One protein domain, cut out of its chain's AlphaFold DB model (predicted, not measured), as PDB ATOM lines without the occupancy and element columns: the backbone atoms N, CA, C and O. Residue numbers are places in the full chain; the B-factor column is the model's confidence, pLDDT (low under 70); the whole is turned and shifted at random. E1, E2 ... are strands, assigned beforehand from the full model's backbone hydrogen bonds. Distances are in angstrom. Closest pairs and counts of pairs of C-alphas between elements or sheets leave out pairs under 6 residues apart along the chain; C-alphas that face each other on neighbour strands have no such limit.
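AT A GLANCE: This is residues 453 to 560 of the 562 residues of an uncharacterized protein of Bacteroides sp. CAG:754 (UniProt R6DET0). One twisted sheet is folded back on itself into two layers, partly face to face, like a small sandwich with one joined side. The long strands E6 and E7 bend sharply and run through both layers: E1, E2, E5, E8 and E11 extend one layer, E3, E4, E9 and E10 the other. The 108 printed residues hold no named helix and eleven named strands, E1 to E11 in chain order, and the class is all strand. The sheet is branched, and its neighbour pairs are antiparallel. The whole is compact, with a radius of gyration of the C-alphas of 12.9 A and spans of 36 by 33 by 24 A.

IN THESE COORDINATES: E7, residues 513 to 528, is the longest strand by residues, with 15.2 A from first to last C-alpha. E6, residues 498 to 510, covers 11.3 A. E1, residues 453 to 458, begins with C-alpha 453 at (-15.994, -0.632, -0.237) and, like E2, residues 463 to 468, is 16.5 A long. E3 is residues 476 to 478, E4 residues 481 to 484 and E5 residues 487 to 491. E8, residues 531 to 536, is 16.7 A long. E9 is residues 540 to 544, E10 residues 547 to 551, and E11 residues 554 to 559, ending with C-alpha 559 at (7.872, -18.556, 2.034).

HOW THE PARTS SIT: E6 bends by 152 degrees at residue 506 and E7 by 157 degrees at residue 525. They form a hairpin, antiparallel at 170 degrees, with N 508 and O 515 2.9 A apart. E4 and E5 lie on one side of E6, E7 on the other side; N 482 and O 509 are 3.0 A apart, N 501 and O 489 2.8 A. E8 and E9 lie on the other side of E7 from E6, with N 526 to O 533 and N 514 to O 543 both 2.9 A. E5, E6, E7 and E8 are a meander, each strand the antiparallel neighbour of the one before. E2 lies on the other side of E5 from E6, with N 465 and O 490 2.8 A apart, and edge strand E1 lies on the other side of E2 from E5, with N 454 and O 466 2.9 A apart. The other edge strands are E3 beside E4, N 476 to O 483 at 2.9 A; E10 beside E9, N 542 to O 549 at 2.9 A; and E11 beside E8, N 534 to O 558 at 2.8 A. The closest C-alphas of E2 and E4, Phe 467 and Val 483, are 7.4 A apart. E1 and E3 are apart.

THE WHOLE: The two C-alphas farthest apart, those of Arg 459 and Asp 518, are 37.0 A apart. The printed part has no cut and no long link. Its mean pLDDT is 96.3, and no printed residue is under 70.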
ATOM      1  N   GLY A 453     -17.092  -0.492   0.717       98.44
ATOM      2  CA  GLY A 453     -15.994  -0.632  -0.237       98.44
ATOM      3  C   GLY A 453     -15.145   0.634  -0.295       98.44
ATOM      4  O   GLY A 453     -15.678   1.734  -0.445       98.44
ATOM      5  N   ILE A 454     -13.822   0.495  -0.181       98.88
ATOM      6  CA  ILE A 454     -12.875   1.621  -0.196       98.88
ATOM      7  C   ILE A 454     -11.779   1.351  -1.223       98.88
ATOM      8  O   ILE A 454     -11.163   0.288  -1.225       98.88
ATOM      9  N   CYS A 455     -11.502   2.322  -2.083       98.81
ATOM     10  CA  CYS A 455     -10.393   2.308  -3.026       98.81
ATOM     11  C   CYS A 455      -9.392   3.411  -2.661       98.81
ATOM     12  O   CYS A 455      -9.669   4.599  -2.857       98.81
ATOM     13  N   VAL A 456      -8.205   3.015  -2.197       98.88
ATOM     14  CA  VAL A 456      -7.086   3.924  -1.910       98.88
ATOM     15  C   VAL A 456      -6.075   3.837  -3.046       98.88
ATOM     16  O   VAL A 456      -5.479   2.785  -3.283       98.88
ATOM     17  N   LYS A 457      -5.865   4.947  -3.757       98.56
ATOM     18  CA  LYS A 457      -4.842   5.058  -4.806       98.56
ATOM     19  C   LYS A 457      -3.642   5.807  -4.252       98.56
ATOM     20  O   LYS A 457      -3.762   6.976  -3.887       98.56
ATOM     21  N   SER A 458      -2.490   5.156  -4.216       97.38
ATOM     22  CA  SER A 458      -1.216   5.747  -3.816       97.38
ATOM     23  C   SER A 458      -0.476   6.339  -5.018       97.38
ATOM     24  O   SER A 458      -0.546   5.830  -6.137       97.38
ATOM     25  N   ARG A 459       0.324   7.382  -4.778       95.44
ATOM     26  CA  ARG A 459       1.134   8.065  -5.805       95.44
ATOM     27  C   ARG A 459       2.183   7.167  -6.467       95.44
ATOM     28  O   ARG A 459       2.623   7.460  -7.571       95.44
ATOM     29  N   ASN A 460       2.581   6.077  -5.809       91.56
ATOM     30  CA  ASN A 460       3.532   5.096  -6.341       91.56
ATOM     31  C   ASN A 460       2.883   4.035  -7.258       91.56
ATOM     32  O   ASN A 460       3.547   3.071  -7.638       91.56
ATOM     33  N   GLY A 461       1.595   4.181  -7.587       94.62
ATOM     34  CA  GLY A 461       0.853   3.252  -8.439       94.62
ATOM     35  C   GLY A 461       0.226   2.064  -7.704       94.62
ATOM     36  O   GLY A 461      -0.464   1.271  -8.347       94.62
ATOM     37  N   ARG A 462       0.417   1.929  -6.382       97.06
ATOM     38  CA  ARG A 462      -0.356   0.982  -5.567       97.06
ATOM     39  C   ARG A 462      -1.818   1.423  -5.503       97.06
ATOM     40  O   ARG A 462      -2.111   2.592  -5.271       97.06
ATOM     41  N   VAL A 463      -2.724   0.476  -5.697       98.50
ATOM     42  CA  VAL A 463      -4.168   0.647  -5.540       98.50
ATOM     43  C   VAL A 463      -4.672  -0.476  -4.656       98.50
ATOM     44  O   VAL A 463      -4.557  -1.644  -5.031       98.50
ATOM     45  N   ASP A 464      -5.223  -0.113  -3.505       98.81
ATOM     46  CA  ASP A 464      -5.842  -1.038  -2.564       98.81
ATOM     47  C   ASP A 464      -7.364  -0.962  -2.697       98.81
ATOM     48  O   ASP A 464      -7.938   0.122  -2.609       98.81
ATOM     49  N   HIS A 465      -8.006  -2.115  -2.885       98.88
ATOM     50  CA  HIS A 465      -9.448  -2.286  -2.739       98.88
ATOM     51  C   HIS A 465      -9.718  -2.985  -1.415       98.88
ATOM     52  O   HIS A 465      -9.232  -4.093  -1.175       98.88
ATOM     53  N   ILE A 466     -10.473  -2.324  -0.555       98.94
ATOM     54  CA  ILE A 466     -10.759  -2.759   0.802       98.94
ATOM     55  C   ILE A 466     -12.249  -3.049   0.899       98.94
ATOM     56  O   ILE A 466     -13.071  -2.268   0.422       98.94
ATOM     57  N   PHE A 467     -12.577  -4.181   1.508       98.75
ATOM     58  CA  PHE A 467     -13.941  -4.657   1.703       98.75
ATOM     59  C   PHE A 467     -14.194  -4.744   3.204       98.75
ATOM     60  O   PHE A 467     -13.371  -5.316   3.918       98.75
ATOM     61  N   SER A 468     -15.319  -4.214   3.680       98.38
ATOM     62  CA  SER A 468     -15.791  -4.428   5.049       98.38
ATOM     63  C   SER A 468     -17.286  -4.729   5.078       98.38
ATOM     64  O   SER A 468     -18.080  -4.002   4.481       98.38
ATOM     65  N   LEU A 469     -17.666  -5.763   5.824       96.25
ATOM     66  CA  LEU A 469     -19.049  -6.151   6.117       96.25
ATOM     67  C   LEU A 469     -19.246  -6.228   7.634       96.25
ATOM     68  O   LEU A 469     -18.268  -6.316   8.380       96.25
ATOM     69  N   SER A 470     -20.496  -6.184   8.108       92.75
ATOM     70  CA  SER A 470     -20.768  -6.373   9.540       92.75
ATOM     71  C   SER A 470     -20.620  -7.832   9.992       92.75
ATOM     72  O   SER A 470     -20.391  -8.081  11.175       92.75
ATOM     73  N   ASP A 471     -20.672  -8.790   9.058       87.12
ATOM     74  CA  ASP A 471     -20.368 -10.204   9.285       87.12
ATOM     75  C   ASP A 471     -19.651 -10.857   8.085       87.12
ATOM     76  O   ASP A 471     -19.535 -10.283   7.004       87.12
ATOM     77  N   ALA A 472     -19.156 -12.084   8.279       89.31
ATOM     78  CA  ALA A 472     -18.436 -12.858   7.262       89.31
ATOM     79  C   ALA A 472     -19.311 -13.905   6.533       89.31
ATOM     80  O   ALA A 472     -18.792 -14.846   5.913       89.31
ATOM     81  N   VAL A 473     -20.641 -13.805   6.634       91.00
ATOM     82  CA  VAL A 473     -21.588 -14.790   6.079       91.00
ATOM     83  C   VAL A 473     -21.845 -14.529   4.601       91.00
ATOM     84  O   VAL A 473     -21.997 -15.473   3.814       91.00
ATOM     85  N   HIS A 474     -21.864 -13.259   4.215       94.62
ATOM     86  CA  HIS A 474     -22.167 -12.835   2.860       94.62
ATOM     87  C   HIS A 474     -20.923 -12.723   1.981       94.62
ATOM     88  O   HIS A 474     -19.791 -12.642   2.450       94.62
ATOM     89  N   THR A 475     -21.135 -12.785   0.669       96.50
ATOM     90  CA  THR A 475     -20.080 -12.572  -0.319       96.50
ATOM     91  C   THR A 475     -20.334 -11.269  -1.047       96.50
ATOM     92  O   THR A 475     -21.418 -11.112  -1.595       96.50
ATOM     93  N   ALA A 476     -19.337 -10.389  -1.051       97.88
ATOM     94  CA  ALA A 476     -19.329  -9.154  -1.818       97.88
ATOM     95  C   ALA A 476     -18.465  -9.320  -3.073       97.88
ATOM     96  O   ALA A 476     -17.352  -9.864  -3.011       97.88
ATOM     97  N   THR A 477     -18.970  -8.824  -4.197       98.06
ATOM     98  CA  THR A 477     -18.292  -8.826  -5.492       98.06
ATOM     99  C   THR A 477     -18.108  -7.395  -5.984       98.06
ATOM    100  O   THR A 477     -19.000  -6.564  -5.850       98.06
ATOM    101  N   TYR A 478     -16.941  -7.097  -6.550       98.12
ATOM    102  CA  TYR A 478     -16.678  -5.826  -7.225       98.12
ATOM    103  C   TYR A 478     -15.588  -6.006  -8.283       98.12
ATOM    104  O   TYR A 478     -14.470  -6.417  -7.965       98.12
ATOM    105  N   GLN A 479     -15.899  -5.719  -9.550       96.94
ATOM    106  CA  GLN A 479     -14.952  -5.769 -10.675       96.94
ATOM    107  C   GLN A 479     -14.194  -7.109 -10.773       96.94
ATOM    108  O   GLN A 479     -12.983  -7.160 -11.003       96.94
ATOM    109  N   GLY A 480     -14.910  -8.217 -10.563       96.25
ATOM    110  CA  GLY A 480     -14.351  -9.573 -10.598       96.25
ATOM    111  C   GLY A 480     -13.545  -9.984  -9.358       96.25
ATOM    112  O   GLY A 480     -13.111 -11.137  -9.281       96.25
ATOM    113  N   MET A 481     -13.356  -9.094  -8.377       98.50
ATOM    114  CA  MET A 481     -12.931  -9.483  -7.030       98.50
ATOM    115  C   MET A 481     -14.127 -10.045  -6.271       98.50
ATOM    116  O   MET A 481     -15.229  -9.519  -6.390       98.50
ATOM    117  N   LYS A 482     -13.905 -11.099  -5.484       98.38
ATOM    118  CA  LYS A 482     -14.950 -11.759  -4.692       98.38
ATOM    119  C   LYS A 482     -14.442 -12.035  -3.287       98.38
ATOM    120  O   LYS A 482     -13.424 -12.709  -3.130       98.38
ATOM    121  N   VAL A 483     -15.145 -11.539  -2.277       98.56
ATOM    122  CA  VAL A 483     -14.720 -11.601  -0.874       98.56
ATOM    123  C   VAL A 483     -15.852 -12.133  -0.006       98.56
ATOM    124  O   VAL A 483     -16.961 -11.613  -0.043       98.56
ATOM    125  N   LYS A 484     -15.561 -13.154   0.803       98.25
ATOM    126  CA  LYS A 484     -16.442 -13.670   1.859       98.25
ATOM    127  C   LYS A 484     -15.710 -13.590   3.199       98.25
ATOM    128  O   LYS A 484     -14.981 -14.523   3.555       98.25
ATOM    129  N   ALA A 485     -15.832 -12.444   3.861       98.06
ATOM    130  CA  ALA A 485     -15.020 -12.012   5.001       98.06
ATOM    131  C   ALA A 485     -15.667 -10.803   5.692       98.06
ATOM    132  O   ALA A 485     -16.429 -10.095   5.034       98.06
ATOM    133  N   ASP A 486     -15.319 -10.523   6.952       97.00
ATOM    134  CA  ASP A 486     -15.703  -9.248   7.589       97.00
ATOM    135  C   ASP A 486     -14.787  -8.086   7.156       97.00
ATOM    136  O   ASP A 486     -15.218  -6.930   7.111       97.00
ATOM    137  N   TYR A 487     -13.547  -8.399   6.766       98.56
ATOM    138  CA  TYR A 487     -12.559  -7.448   6.276       98.56
ATOM    139  C   TYR A 487     -11.628  -8.080   5.232       98.56
ATOM    140  O   TYR A 487     -11.184  -9.220   5.375       98.56
ATOM    141  N   ALA A 488     -11.281  -7.342   4.180       98.81
ATOM    142  CA  ALA A 488     -10.245  -7.752   3.236       98.81
ATOM    143  C   ALA A 488      -9.512  -6.558   2.624       98.81
ATOM    144  O   ALA A 488     -10.100  -5.496   2.434       98.81
ATOM    145  N   VAL A 489      -8.251  -6.768   2.247       98.88
ATOM    146  CA  VAL A 489      -7.437  -5.812   1.479       98.88
ATOM    147  C   VAL A 489      -6.912  -6.514   0.234       98.88
ATOM    148  O   VAL A 489      -6.292  -7.571   0.334       98.88
ATOM    149  N   ILE A 490      -7.135  -5.939  -0.943       98.81
ATOM    150  CA  ILE A 490      -6.659  -6.465  -2.225       98.81
ATOM    151  C   ILE A 490      -5.893  -5.363  -2.944       98.81
ATOM    152  O   ILE A 490      -6.490  -4.441  -3.500       98.81
ATOM    153  N   SER A 491      -4.567  -5.478  -2.989       98.44
ATOM    154  CA  SER A 491      -3.755  -4.583  -3.805       98.44
ATOM    155  C   SER A 491      -3.645  -5.077  -5.254       98.44
ATOM    156  O   SER A 491      -3.641  -6.287  -5.542       98.44
ATOM    157  N   ASN A 492      -3.440  -4.143  -6.182       97.12
ATOM    158  CA  ASN A 492      -2.843  -4.452  -7.484       97.12
ATOM    159  C   ASN A 492      -1.380  -4.933  -7.334       97.12
ATOM    160  O   ASN A 492      -0.820  -4.937  -6.236       97.12
ATOM    161  N   GLU A 493      -0.750  -5.356  -8.437       94.56
ATOM    162  CA  GLU A 493       0.715  -5.459  -8.460       94.56
ATOM    163  C   GLU A 493       1.328  -4.057  -8.556       94.56
ATOM    164  O   GLU A 493       0.944  -3.267  -9.416       94.56
ATOM    165  N   TYR A 494       2.297  -3.762  -7.691       92.25
ATOM    166  CA  TYR A 494       3.004  -2.482  -7.637       92.25
ATOM    167  C   TYR A 494       4.487  -2.731  -7.365       92.25
ATOM    168  O   TYR A 494       4.843  -3.408  -6.407       92.25
ATOM    169  N   ALA A 495       5.376  -2.214  -8.219       88.12
ATOM    170  CA  ALA A 495       6.829  -2.389  -8.075       88.12
ATOM    171  C   ALA A 495       7.272  -3.852  -7.806       88.12
ATOM    172  O   ALA A 495       8.156  -4.107  -6.994       88.12
ATOM    173  N   GLY A 496       6.621  -4.831  -8.450       88.81
ATOM    174  CA  GLY A 496       6.891  -6.264  -8.247       88.81
ATOM    175  C   GLY A 496       6.336  -6.863  -6.945       88.81
ATOM    176  O   GLY A 496       6.479  -8.071  -6.732       88.81
ATOM    177  N   ASN A 497       5.676  -6.054  -6.115       94.19
ATOM    178  CA  ASN A 497       5.016  -6.445  -4.877       94.19
ATOM    179  C   ASN A 497       3.500  -6.577  -5.055       94.19
ATOM    180  O   ASN A 497       2.918  -6.050  -6.005       94.19
ATOM    181  N   ARG A 498       2.858  -7.285  -4.124       96.31
ATOM    182  CA  ARG A 498       1.398  -7.402  -4.024       96.31
ATOM    183  C   ARG A 498       1.012  -7.823  -2.613       96.31
ATOM    184  O   ARG A 498       1.709  -8.649  -2.034       96.31
ATOM    185  N   THR A 499      -0.096  -7.313  -2.097       97.81
ATOM    186  CA  THR A 499      -0.617  -7.628  -0.765       97.81
ATOM    187  C   THR A 499      -2.078  -8.038  -0.888       97.81
ATOM    188  O   THR A 499      -2.887  -7.301  -1.451       97.81
ATOM    189  N   LEU A 500      -2.418  -9.219  -0.376       98.62
ATOM    190  CA  LEU A 500      -3.796  -9.675  -0.230       98.62
ATOM    191  C   LEU A 500      -4.016 -10.107   1.213       98.62
ATOM    192  O   LEU A 500      -3.244 -10.896   1.754       98.62
ATOM    193  N   PHE A 501      -5.078  -9.603   1.820       98.75
ATOM    194  CA  PHE A 501      -5.452  -9.917   3.183       98.75
ATOM    195  C   PHE A 501      -6.911 -10.359   3.240       98.75
ATOM    196  O   PHE A 501      -7.786  -9.654   2.745       98.75
ATOM    197  N   LEU A 502      -7.150 -11.515   3.851       98.69
ATOM    198  CA  LEU A 502      -8.461 -12.058   4.195       98.69
ATOM    199  C   LEU A 502      -8.581 -12.034   5.723       98.69
ATOM    200  O   LEU A 502      -7.828 -12.748   6.381       98.69
ATOM    201  N   GLY A 503      -9.483 -11.226   6.275       97.88
ATOM    202  CA  GLY A 503      -9.768 -11.123   7.708       97.88
ATOM    203  C   GLY A 503     -11.041 -11.880   8.079       97.88
ATOM    204  O   GLY A 503     -12.075 -11.680   7.449       97.88
ATOM    205  N   ASN A 504     -10.948 -12.792   9.055       97.56
ATOM    206  CA  ASN A 504     -12.075 -13.572   9.593       97.56
ATOM    207  C   ASN A 504     -13.018 -14.125   8.504       97.56
ATOM    208  O   ASN A 504     -14.241 -14.055   8.597       97.56
ATOM    209  N   GLY A 505     -12.443 -14.647   7.424       97.81
ATOM    210  CA  GLY A 505     -13.185 -14.976   6.215       97.81
ATOM    211  C   GLY A 505     -12.873 -16.365   5.687       97.81
ATOM    212  O   GLY A 505     -12.042 -17.088   6.233       97.81
ATOM    213  N   THR A 506     -13.573 -16.740   4.619       98.50
ATOM    214  CA  THR A 506     -13.442 -18.061   3.981       98.50
ATOM    215  C   THR A 506     -12.998 -18.004   2.529       98.50
ATOM    216  O   THR A 506     -12.486 -18.998   2.016       98.50
ATOM    217  N   GLN A 507     -13.166 -16.866   1.851       98.56
ATOM    218  CA  GLN A 507     -12.826 -16.743   0.438       98.56
ATOM    219  C   GLN A 507     -12.345 -15.335   0.087       98.56
ATOM    220  O   GLN A 507     -12.987 -14.347   0.434       98.56
ATOM    221  N   LEU A 508     -11.251 -15.271  -0.673       98.75
ATOM    222  CA  LEU A 508     -10.788 -14.078  -1.380       98.75
ATOM    223  C   LEU A 508     -10.380 -14.479  -2.796       98.75
ATOM    224  O   LEU A 508      -9.499 -15.319  -2.978       98.75
ATOM    225  N   VAL A 509     -10.996 -13.870  -3.804       98.56
ATOM    226  CA  VAL A 509     -10.641 -14.024  -5.217       98.56
ATOM    227  C   VAL A 509     -10.245 -12.667  -5.775       98.56
ATOM    228  O   VAL A 509     -10.958 -11.681  -5.605       98.56
ATOM    229  N   ALA A 510      -9.110 -12.634  -6.462       97.94
ATOM    230  CA  ALA A 510      -8.608 -11.483  -7.195       97.94
ATOM    231  C   ALA A 510      -7.933 -11.957  -8.489       97.94
ATOM    232  O   ALA A 510      -7.741 -13.155  -8.706       97.94
ATOM    233  N   SER A 511      -7.519 -11.030  -9.358       95.00
ATOM    234  CA  SER A 511      -6.859 -11.388 -10.623       95.00
ATOM    235  C   SER A 511      -5.668 -12.337 -10.403       95.00
ATOM    236  O   SER A 511      -4.702 -11.981  -9.715       95.00
ATOM    237  N   GLY A 512      -5.780 -13.552 -10.953       95.31
ATOM    238  CA  GLY A 512      -4.788 -14.628 -10.862       95.31
ATOM    239  C   GLY A 512      -4.643 -15.293  -9.488       95.31
ATOM    240  O   GLY A 512      -3.781 -16.159  -9.352       95.31
ATOM    241  N   ILE A 513      -5.433 -14.913  -8.476       97.94
ATOM    242  CA  ILE A 513      -5.259 -15.371  -7.089       97.94
ATOM    243  C   ILE A 513      -6.589 -15.807  -6.473       97.94
ATOM    244  O   ILE A 513      -7.593 -15.108  -6.567       97.94
ATOM    245  N   MET A 514      -6.575 -16.944  -5.782       98.38
ATOM    246  CA  MET A 514      -7.657 -17.386  -4.901       98.38
ATOM    247  C   MET A 514      -7.066 -17.806  -3.558       98.38
ATOM    248  O   MET A 514      -6.092 -18.554  -3.529       98.38
ATOM    249  N   ILE A 515      -7.685 -17.377  -2.466       98.62
ATOM    250  CA  ILE A 515      -7.485 -17.899  -1.116       98.62
ATOM    251  C   ILE A 515      -8.816 -18.509  -0.681       98.62
ATOM    252  O   ILE A 515      -9.859 -17.862  -0.783       98.62
ATOM    253  N   GLN A 516      -8.779 -19.750  -0.210       98.38
ATOM    254  CA  GLN A 516      -9.941 -20.471   0.295       98.38
ATOM    255  C   GLN A 516      -9.577 -21.181   1.597       98.38
ATOM    256  O   GLN A 516      -8.576 -21.899   1.652       98.38
ATOM    257  N   THR A 517     -10.407 -21.028   2.620       97.81
ATOM    258  CA  THR A 517     -10.330 -21.786   3.878       97.81
ATOM    259  C   THR A 517     -11.648 -22.530   4.112       97.81
ATOM    260  O   THR A 517     -12.675 -22.194   3.512       97.81
ATOM    261  N   ASP A 518     -11.613 -23.565   4.956       96.38
ATOM    262  CA  ASP A 518     -12.802 -24.363   5.301       96.38
ATOM    263  C   ASP A 518     -13.656 -23.690   6.392       96.38
ATOM    264  O   ASP A 518     -14.871 -23.868   6.447       96.38
ATOM    265  N   SER A 519     -13.022 -22.884   7.247       95.12
ATOM    266  CA  SER A 519     -13.643 -22.087   8.308       95.12
ATOM    267  C   SER A 519     -13.094 -20.660   8.296       95.12
ATOM    268  O   SER A 519     -12.055 -20.405   7.681       95.12
ATOM    269  N   ALA A 520     -13.771 -19.739   8.988       96.25
ATOM    270  CA  ALA A 520     -13.312 -18.360   9.125       96.25
ATOM    271  C   ALA A 520     -11.862 -18.311   9.638       96.25
ATOM    272  O   ALA A 520     -11.509 -18.985  10.609       96.25
ATOM    273  N   ALA A 521     -11.013 -17.568   8.933       96.94
ATOM    274  CA  ALA A 521      -9.587 -17.482   9.205       96.94
ATOM    275  C   ALA A 521      -9.016 -16.135   8.756       96.94
ATOM    276  O   ALA A 521      -9.608 -15.426   7.942       96.94
ATOM    277  N   ASN A 522      -7.825 -15.825   9.261       97.69
ATOM    278  CA  ASN A 522      -7.009 -14.727   8.777       97.69
ATOM    279  C   ASN A 522      -5.906 -15.267   7.862       97.69
ATOM    280  O   ASN A 522      -5.172 -16.179   8.257       97.69
ATOM    281  N   VAL A 523      -5.761 -14.690   6.670       98.25
ATOM    282  CA  VAL A 523      -4.688 -15.027   5.724       98.25
ATOM    283  C   VAL A 523      -4.084 -13.751   5.150       98.25
ATOM    284  O   VAL A 523      -4.773 -12.987   4.480       98.25
ATOM    285  N   LEU A 524      -2.787 -13.546   5.373       98.31
ATOM    286  CA  LEU A 524      -1.994 -12.516   4.700       98.31
ATOM    287  C   LEU A 524      -1.117 -13.198   3.651       98.31
ATOM    288  O   LEU A 524      -0.284 -14.030   4.000       98.31
ATOM    289  N   LEU A 525      -1.298 -12.843   2.382       98.38
ATOM    290  CA  LEU A 525      -0.512 -13.329   1.253       98.38
ATOM    291  C   LEU A 525       0.205 -12.148   0.591       98.38
ATOM    292  O   LEU A 525      -0.432 -11.222   0.088       98.38
ATOM    293  N   GLU A 526       1.531 -12.199   0.551       97.38
ATOM    294  CA  GLU A 526       2.363 -11.117   0.024       97.38
ATOM    295  C   GLU A 526       3.315 -11.611  -1.061       97.38
ATOM    296  O   GLU A 526       4.006 -12.615  -0.890       97.38
ATOM    297  N   LYS A 527       3.414 -10.865  -2.158       96.50
ATOM    298  CA  LYS A 527       4.494 -10.993  -3.137       96.50
ATOM    299  C   LYS A 527       5.565  -9.968  -2.792       96.50
ATOM    300  O   LYS A 527       5.259  -8.779  -2.728       96.50
ATOM    301  N   LYS A 528       6.797 -10.425  -2.582       93.38
ATOM    302  CA  LYS A 528       7.983  -9.600  -2.316       93.38
ATOM    303  C   LYS A 528       9.149 -10.157  -3.123       93.38
ATOM    304  O   LYS A 528       9.409 -11.358  -3.071       93.38
ATOM    305  N   GLU A 529       9.808  -9.307  -3.910       89.06
ATOM    306  CA  GLU A 529      10.977  -9.690  -4.728       89.06
ATOM    307  C   GLU A 529      10.731 -10.938  -5.607       89.06
ATOM    308  O   GLU A 529      11.563 -11.837  -5.724       89.06
ATOM    309  N   GLY A 530       9.534 -11.035  -6.196       90.19
ATOM    310  CA  GLY A 530       9.138 -12.163  -7.051       90.19
ATOM    311  C   GLY A 530       8.803 -13.469  -6.316       90.19
ATOM    312  O   GLY A 530       8.423 -14.442  -6.968       90.19
ATOM    313  N   LYS A 531       8.889 -13.502  -4.982       95.62
ATOM    314  CA  LYS A 531       8.522 -14.648  -4.139       95.62
ATOM    315  C   LYS A 531       7.227 -14.376  -3.385       95.62
ATOM    316  O   LYS A 531       6.907 -13.229  -3.087       95.62
ATOM    317  N   TRP A 532       6.494 -15.439  -3.069       97.56
ATOM    318  CA  TRP A 532       5.248 -15.365  -2.313       97.56
ATOM    319  C   TRP A 532       5.455 -15.813  -0.877       97.56
ATOM    320  O   TRP A 532       6.102 -16.827  -0.627       97.56
ATOM    321  N   TYR A 533       4.869 -15.077   0.051       97.62
ATOM    322  CA  TYR A 533       4.929 -15.328   1.478       97.62
ATOM    323  C   TYR A 533       3.524 -15.348   2.057       97.62
ATOM    324  O   TYR A 533       2.654 -14.617   1.587       97.62
ATOM    325  N   ILE A 534       3.305 -16.178   3.071       97.75
ATOM    326  CA  ILE A 534       1.998 -16.366   3.689       97.75
ATOM    327  C   ILE A 534       2.088 -16.341   5.217       97.75
ATOM    328  O   ILE A 534       3.033 -16.873   5.799       97.75
ATOM    329  N   ILE A 535       1.081 -15.739   5.844       96.62
ATOM    330  CA  ILE A 535       0.682 -15.956   7.240       96.62
ATOM    331  C   ILE A 535      -0.736 -16.504   7.193       96.62
ATOM    332  O   ILE A 535      -1.568 -15.982   6.449       96.62
ATOM    333  N   SER A 536      -1.026 -17.536   7.975       96.38
ATOM    334  CA  SER A 536      -2.355 -18.135   7.997       96.38
ATOM    335  C   SER A 536      -2.716 -18.664   9.378       96.38
ATOM    336  O   SER A 536      -1.943 -19.406   9.984       96.38
ATOM    337  N   SER A 537      -3.899 -18.304   9.878       96.06
ATOM    338  CA  SER A 537      -4.399 -18.785  11.173       96.06
ATOM    339  C   SER A 537      -5.089 -20.152  11.098       96.06
ATOM    340  O   SER A 537      -5.425 -20.715  12.137       96.06
ATOM    341  N   ALA A 538      -5.321 -20.686   9.897       96.44
ATOM    342  CA  ALA A 538      -5.958 -21.979   9.657       96.44
ATOM    343  C   ALA A 538      -5.415 -22.600   8.359       96.44
ATOM    344  O   ALA A 538      -4.938 -21.868   7.498       96.44
ATOM    345  N   PRO A 539      -5.509 -23.924   8.157       97.38
ATOM    346  CA  PRO A 539      -5.182 -24.514   6.865       97.38
ATOM    347  C   PRO A 539      -5.973 -23.855   5.727       97.38
ATOM    348  O   PRO A 539      -7.186 -23.652   5.825       97.38
ATOM    349  N   CYS A 540      -5.288 -23.538   4.633       97.75
ATOM    350  CA  CYS A 540      -5.887 -22.872   3.486       97.75
ATOM    351  C   CYS A 540      -5.373 -23.430   2.156       97.75
ATOM    352  O   CYS A 540      -4.296 -24.023   2.041       97.75
ATOM    353  N   THR A 541      -6.181 -23.239   1.121       98.12
ATOM    354  CA  THR A 541      -5.801 -23.442  -0.272       98.12
ATOM    355  C   THR A 541      -5.540 -22.086  -0.903       98.12
ATOM    356  O   THR A 541      -6.411 -21.219  -0.895       98.12
ATOM    357  N   VAL A 542      -4.369 -21.936  -1.511       98.06
ATOM    358  CA  VAL A 542      -4.003 -20.761  -2.295       98.06
ATOM    359  C   VAL A 542      -3.792 -21.186  -3.745       98.06
ATOM    360  O   VAL A 542      -3.066 -22.141  -4.019       98.06
ATOM    361  N   VAL A 543      -4.433 -20.504  -4.687       97.88
ATOM    362  CA  VAL A 543      -4.193 -20.673  -6.124       97.88
ATOM    363  C   VAL A 543      -3.523 -19.414  -6.641       97.88
ATOM    364  O   VAL A 543      -4.073 -18.334  -6.466       97.88
ATOM    365  N   ILE A 544      -2.362 -19.546  -7.279       96.94
ATOM    366  CA  ILE A 544      -1.627 -18.435  -7.899       96.94
ATOM    367  C   ILE A 544      -1.367 -18.802  -9.357       96.94
ATOM    368  O   ILE A 544      -0.680 -19.782  -9.646       96.94
ATOM    369  N   ASN A 545      -1.936 -18.032 -10.285       93.69
ATOM    370  CA  ASN A 545      -1.834 -18.230 -11.734       93.69
ATOM    371  C   ASN A 545      -2.120 -19.684 -12.160       93.69
ATOM    372  O   ASN A 545      -1.376 -20.286 -12.932       93.69
ATOM    373  N   GLY A 546      -3.182 -20.273 -11.599       93.19
ATOM    374  CA  GLY A 546      -3.620 -21.648 -11.876       93.19
ATOM    375  C   GLY A 546      -2.892 -22.745 -11.089       93.19
ATOM    376  O   GLY A 546      -3.380 -23.873 -11.035       93.19
ATOM    377  N   LYS A 547      -1.772 -22.442 -10.420       95.88
ATOM    378  CA  LYS A 547      -1.077 -23.402  -9.552       95.88
ATOM    379  C   LYS A 547      -1.700 -23.416  -8.164       95.88
ATOM    380  O   LYS A 547      -1.752 -22.387  -7.496       95.88
ATOM    381  N   LYS A 548      -2.159 -24.589  -7.732       96.75
ATOM    382  CA  LYS A 548      -2.799 -24.804  -6.431       96.75
ATOM    383  C   LYS A 548      -1.775 -25.270  -5.397       96.75
ATOM    384  O   LYS A 548      -1.116 -26.285  -5.600       96.75
ATOM    385  N   VAL A 549      -1.717 -24.576  -4.267       96.25
ATOM    386  CA  VAL A 549      -0.859 -24.881  -3.119       96.25
ATOM    387  C   VAL A 549      -1.732 -25.006  -1.873       96.25
ATOM    388  O   VAL A 549      -2.667 -24.232  -1.674       96.25
ATOM    389  N   LYS A 550      -1.442 -25.996  -1.027       95.50
ATOM    390  CA  LYS A 550      -2.021 -26.090   0.317       95.50
ATOM    391  C   LYS A 550      -1.018 -25.530   1.318       95.50
ATOM    392  O   LYS A 550       0.152 -25.900   1.266       95.50
ATOM    393  N   SER A 551      -1.480 -24.679   2.221       94.12
ATOM    394  CA  SER A 551      -0.698 -24.168   3.346       94.12
ATOM    395  C   SER A 551      -1.389 -24.554   4.653       94.12
ATOM    396  O   SER A 551      -2.617 -24.635   4.712       94.12
ATOM    397  N   GLY A 552      -0.597 -24.886   5.672       94.75
ATOM    398  CA  GLY A 552      -1.097 -25.166   7.015       94.75
ATOM    399  C   GLY A 552      -1.335 -23.881   7.807       94.75
ATOM    400  O   GLY A 552      -1.515 -22.808   7.242       94.75
ATOM    401  N   VAL A 553      -1.301 -23.997   9.134       94.94
ATOM    402  CA  VAL A 553      -1.219 -22.831  10.023       94.94
ATOM    403  C   VAL A 553       0.211 -22.298   9.989       94.94
ATOM    404  O   VAL A 553       1.146 -23.010  10.351       94.94
ATOM    405  N   GLU A 554       0.371 -21.042   9.587       93.44
ATOM    406  CA  GLU A 554       1.653 -20.343   9.495       93.44
ATOM    407  C   GLU A 554       1.584 -19.094  10.387       93.44
ATOM    408  O   GLU A 554       1.044 -18.070   9.965       93.44
ATOM    409  N   PRO A 555       2.085 -19.142  11.637       87.94
ATOM    410  CA  PRO A 555       1.936 -18.051  12.608       87.94
ATOM    411  C   PRO A 555       2.878 -16.861  12.359       87.94
ATOM    412  O   PRO A 555       2.872 -15.896  13.119       87.94
ATOM    413  N   LYS A 556       3.731 -16.951  11.336       90.50
ATOM    414  CA  LYS A 556       4.683 -15.923  10.910       90.50
ATOM    415  C   LYS A 556       4.803 -15.947   9.393       90.50
ATOM    416  O   LYS A 556       4.376 -16.912   8.765       90.50
ATOM    417  N   LEU A 557       5.392 -14.900   8.825       92.06
ATOM    418  CA  LEU A 557       5.526 -14.769   7.381       92.06
ATOM    419  C   LEU A 557       6.488 -15.836   6.836       92.06
ATOM    420  O   LEU A 557       7.700 -15.767   7.034       92.06
ATOM    421  N   THR A 558       5.939 -16.832   6.144       95.31
ATOM    422  CA  THR A 558       6.679 -17.996   5.640       95.31
ATOM    423  C   THR A 558       6.653 -18.025   4.114       95.31
ATOM    424  O   THR A 558       5.634 -17.744   3.491       95.31
ATOM    425  N   LEU A 559       7.778 -18.385   3.487       96.19
ATOM    426  CA  LEU A 559       7.872 -18.556   2.034       96.19
ATOM    427  C   LEU A 559       6.925 -19.670   1.544       96.19
ATOM    428  O   LEU A 559       7.081 -20.834   1.918       96.19
ATOM    429  N   LEU A 560       6.002 -19.327   0.647       94.06
ATOM    430  CA  LEU A 560       5.092 -20.264  -0.006       94.06
ATOM    431  C   LEU A 560       5.796 -20.941  -1.192       94.06
ATOM    432  O   LEU A 560       6.266 -20.278  -2.117       94.06
TER     433      LEU A 560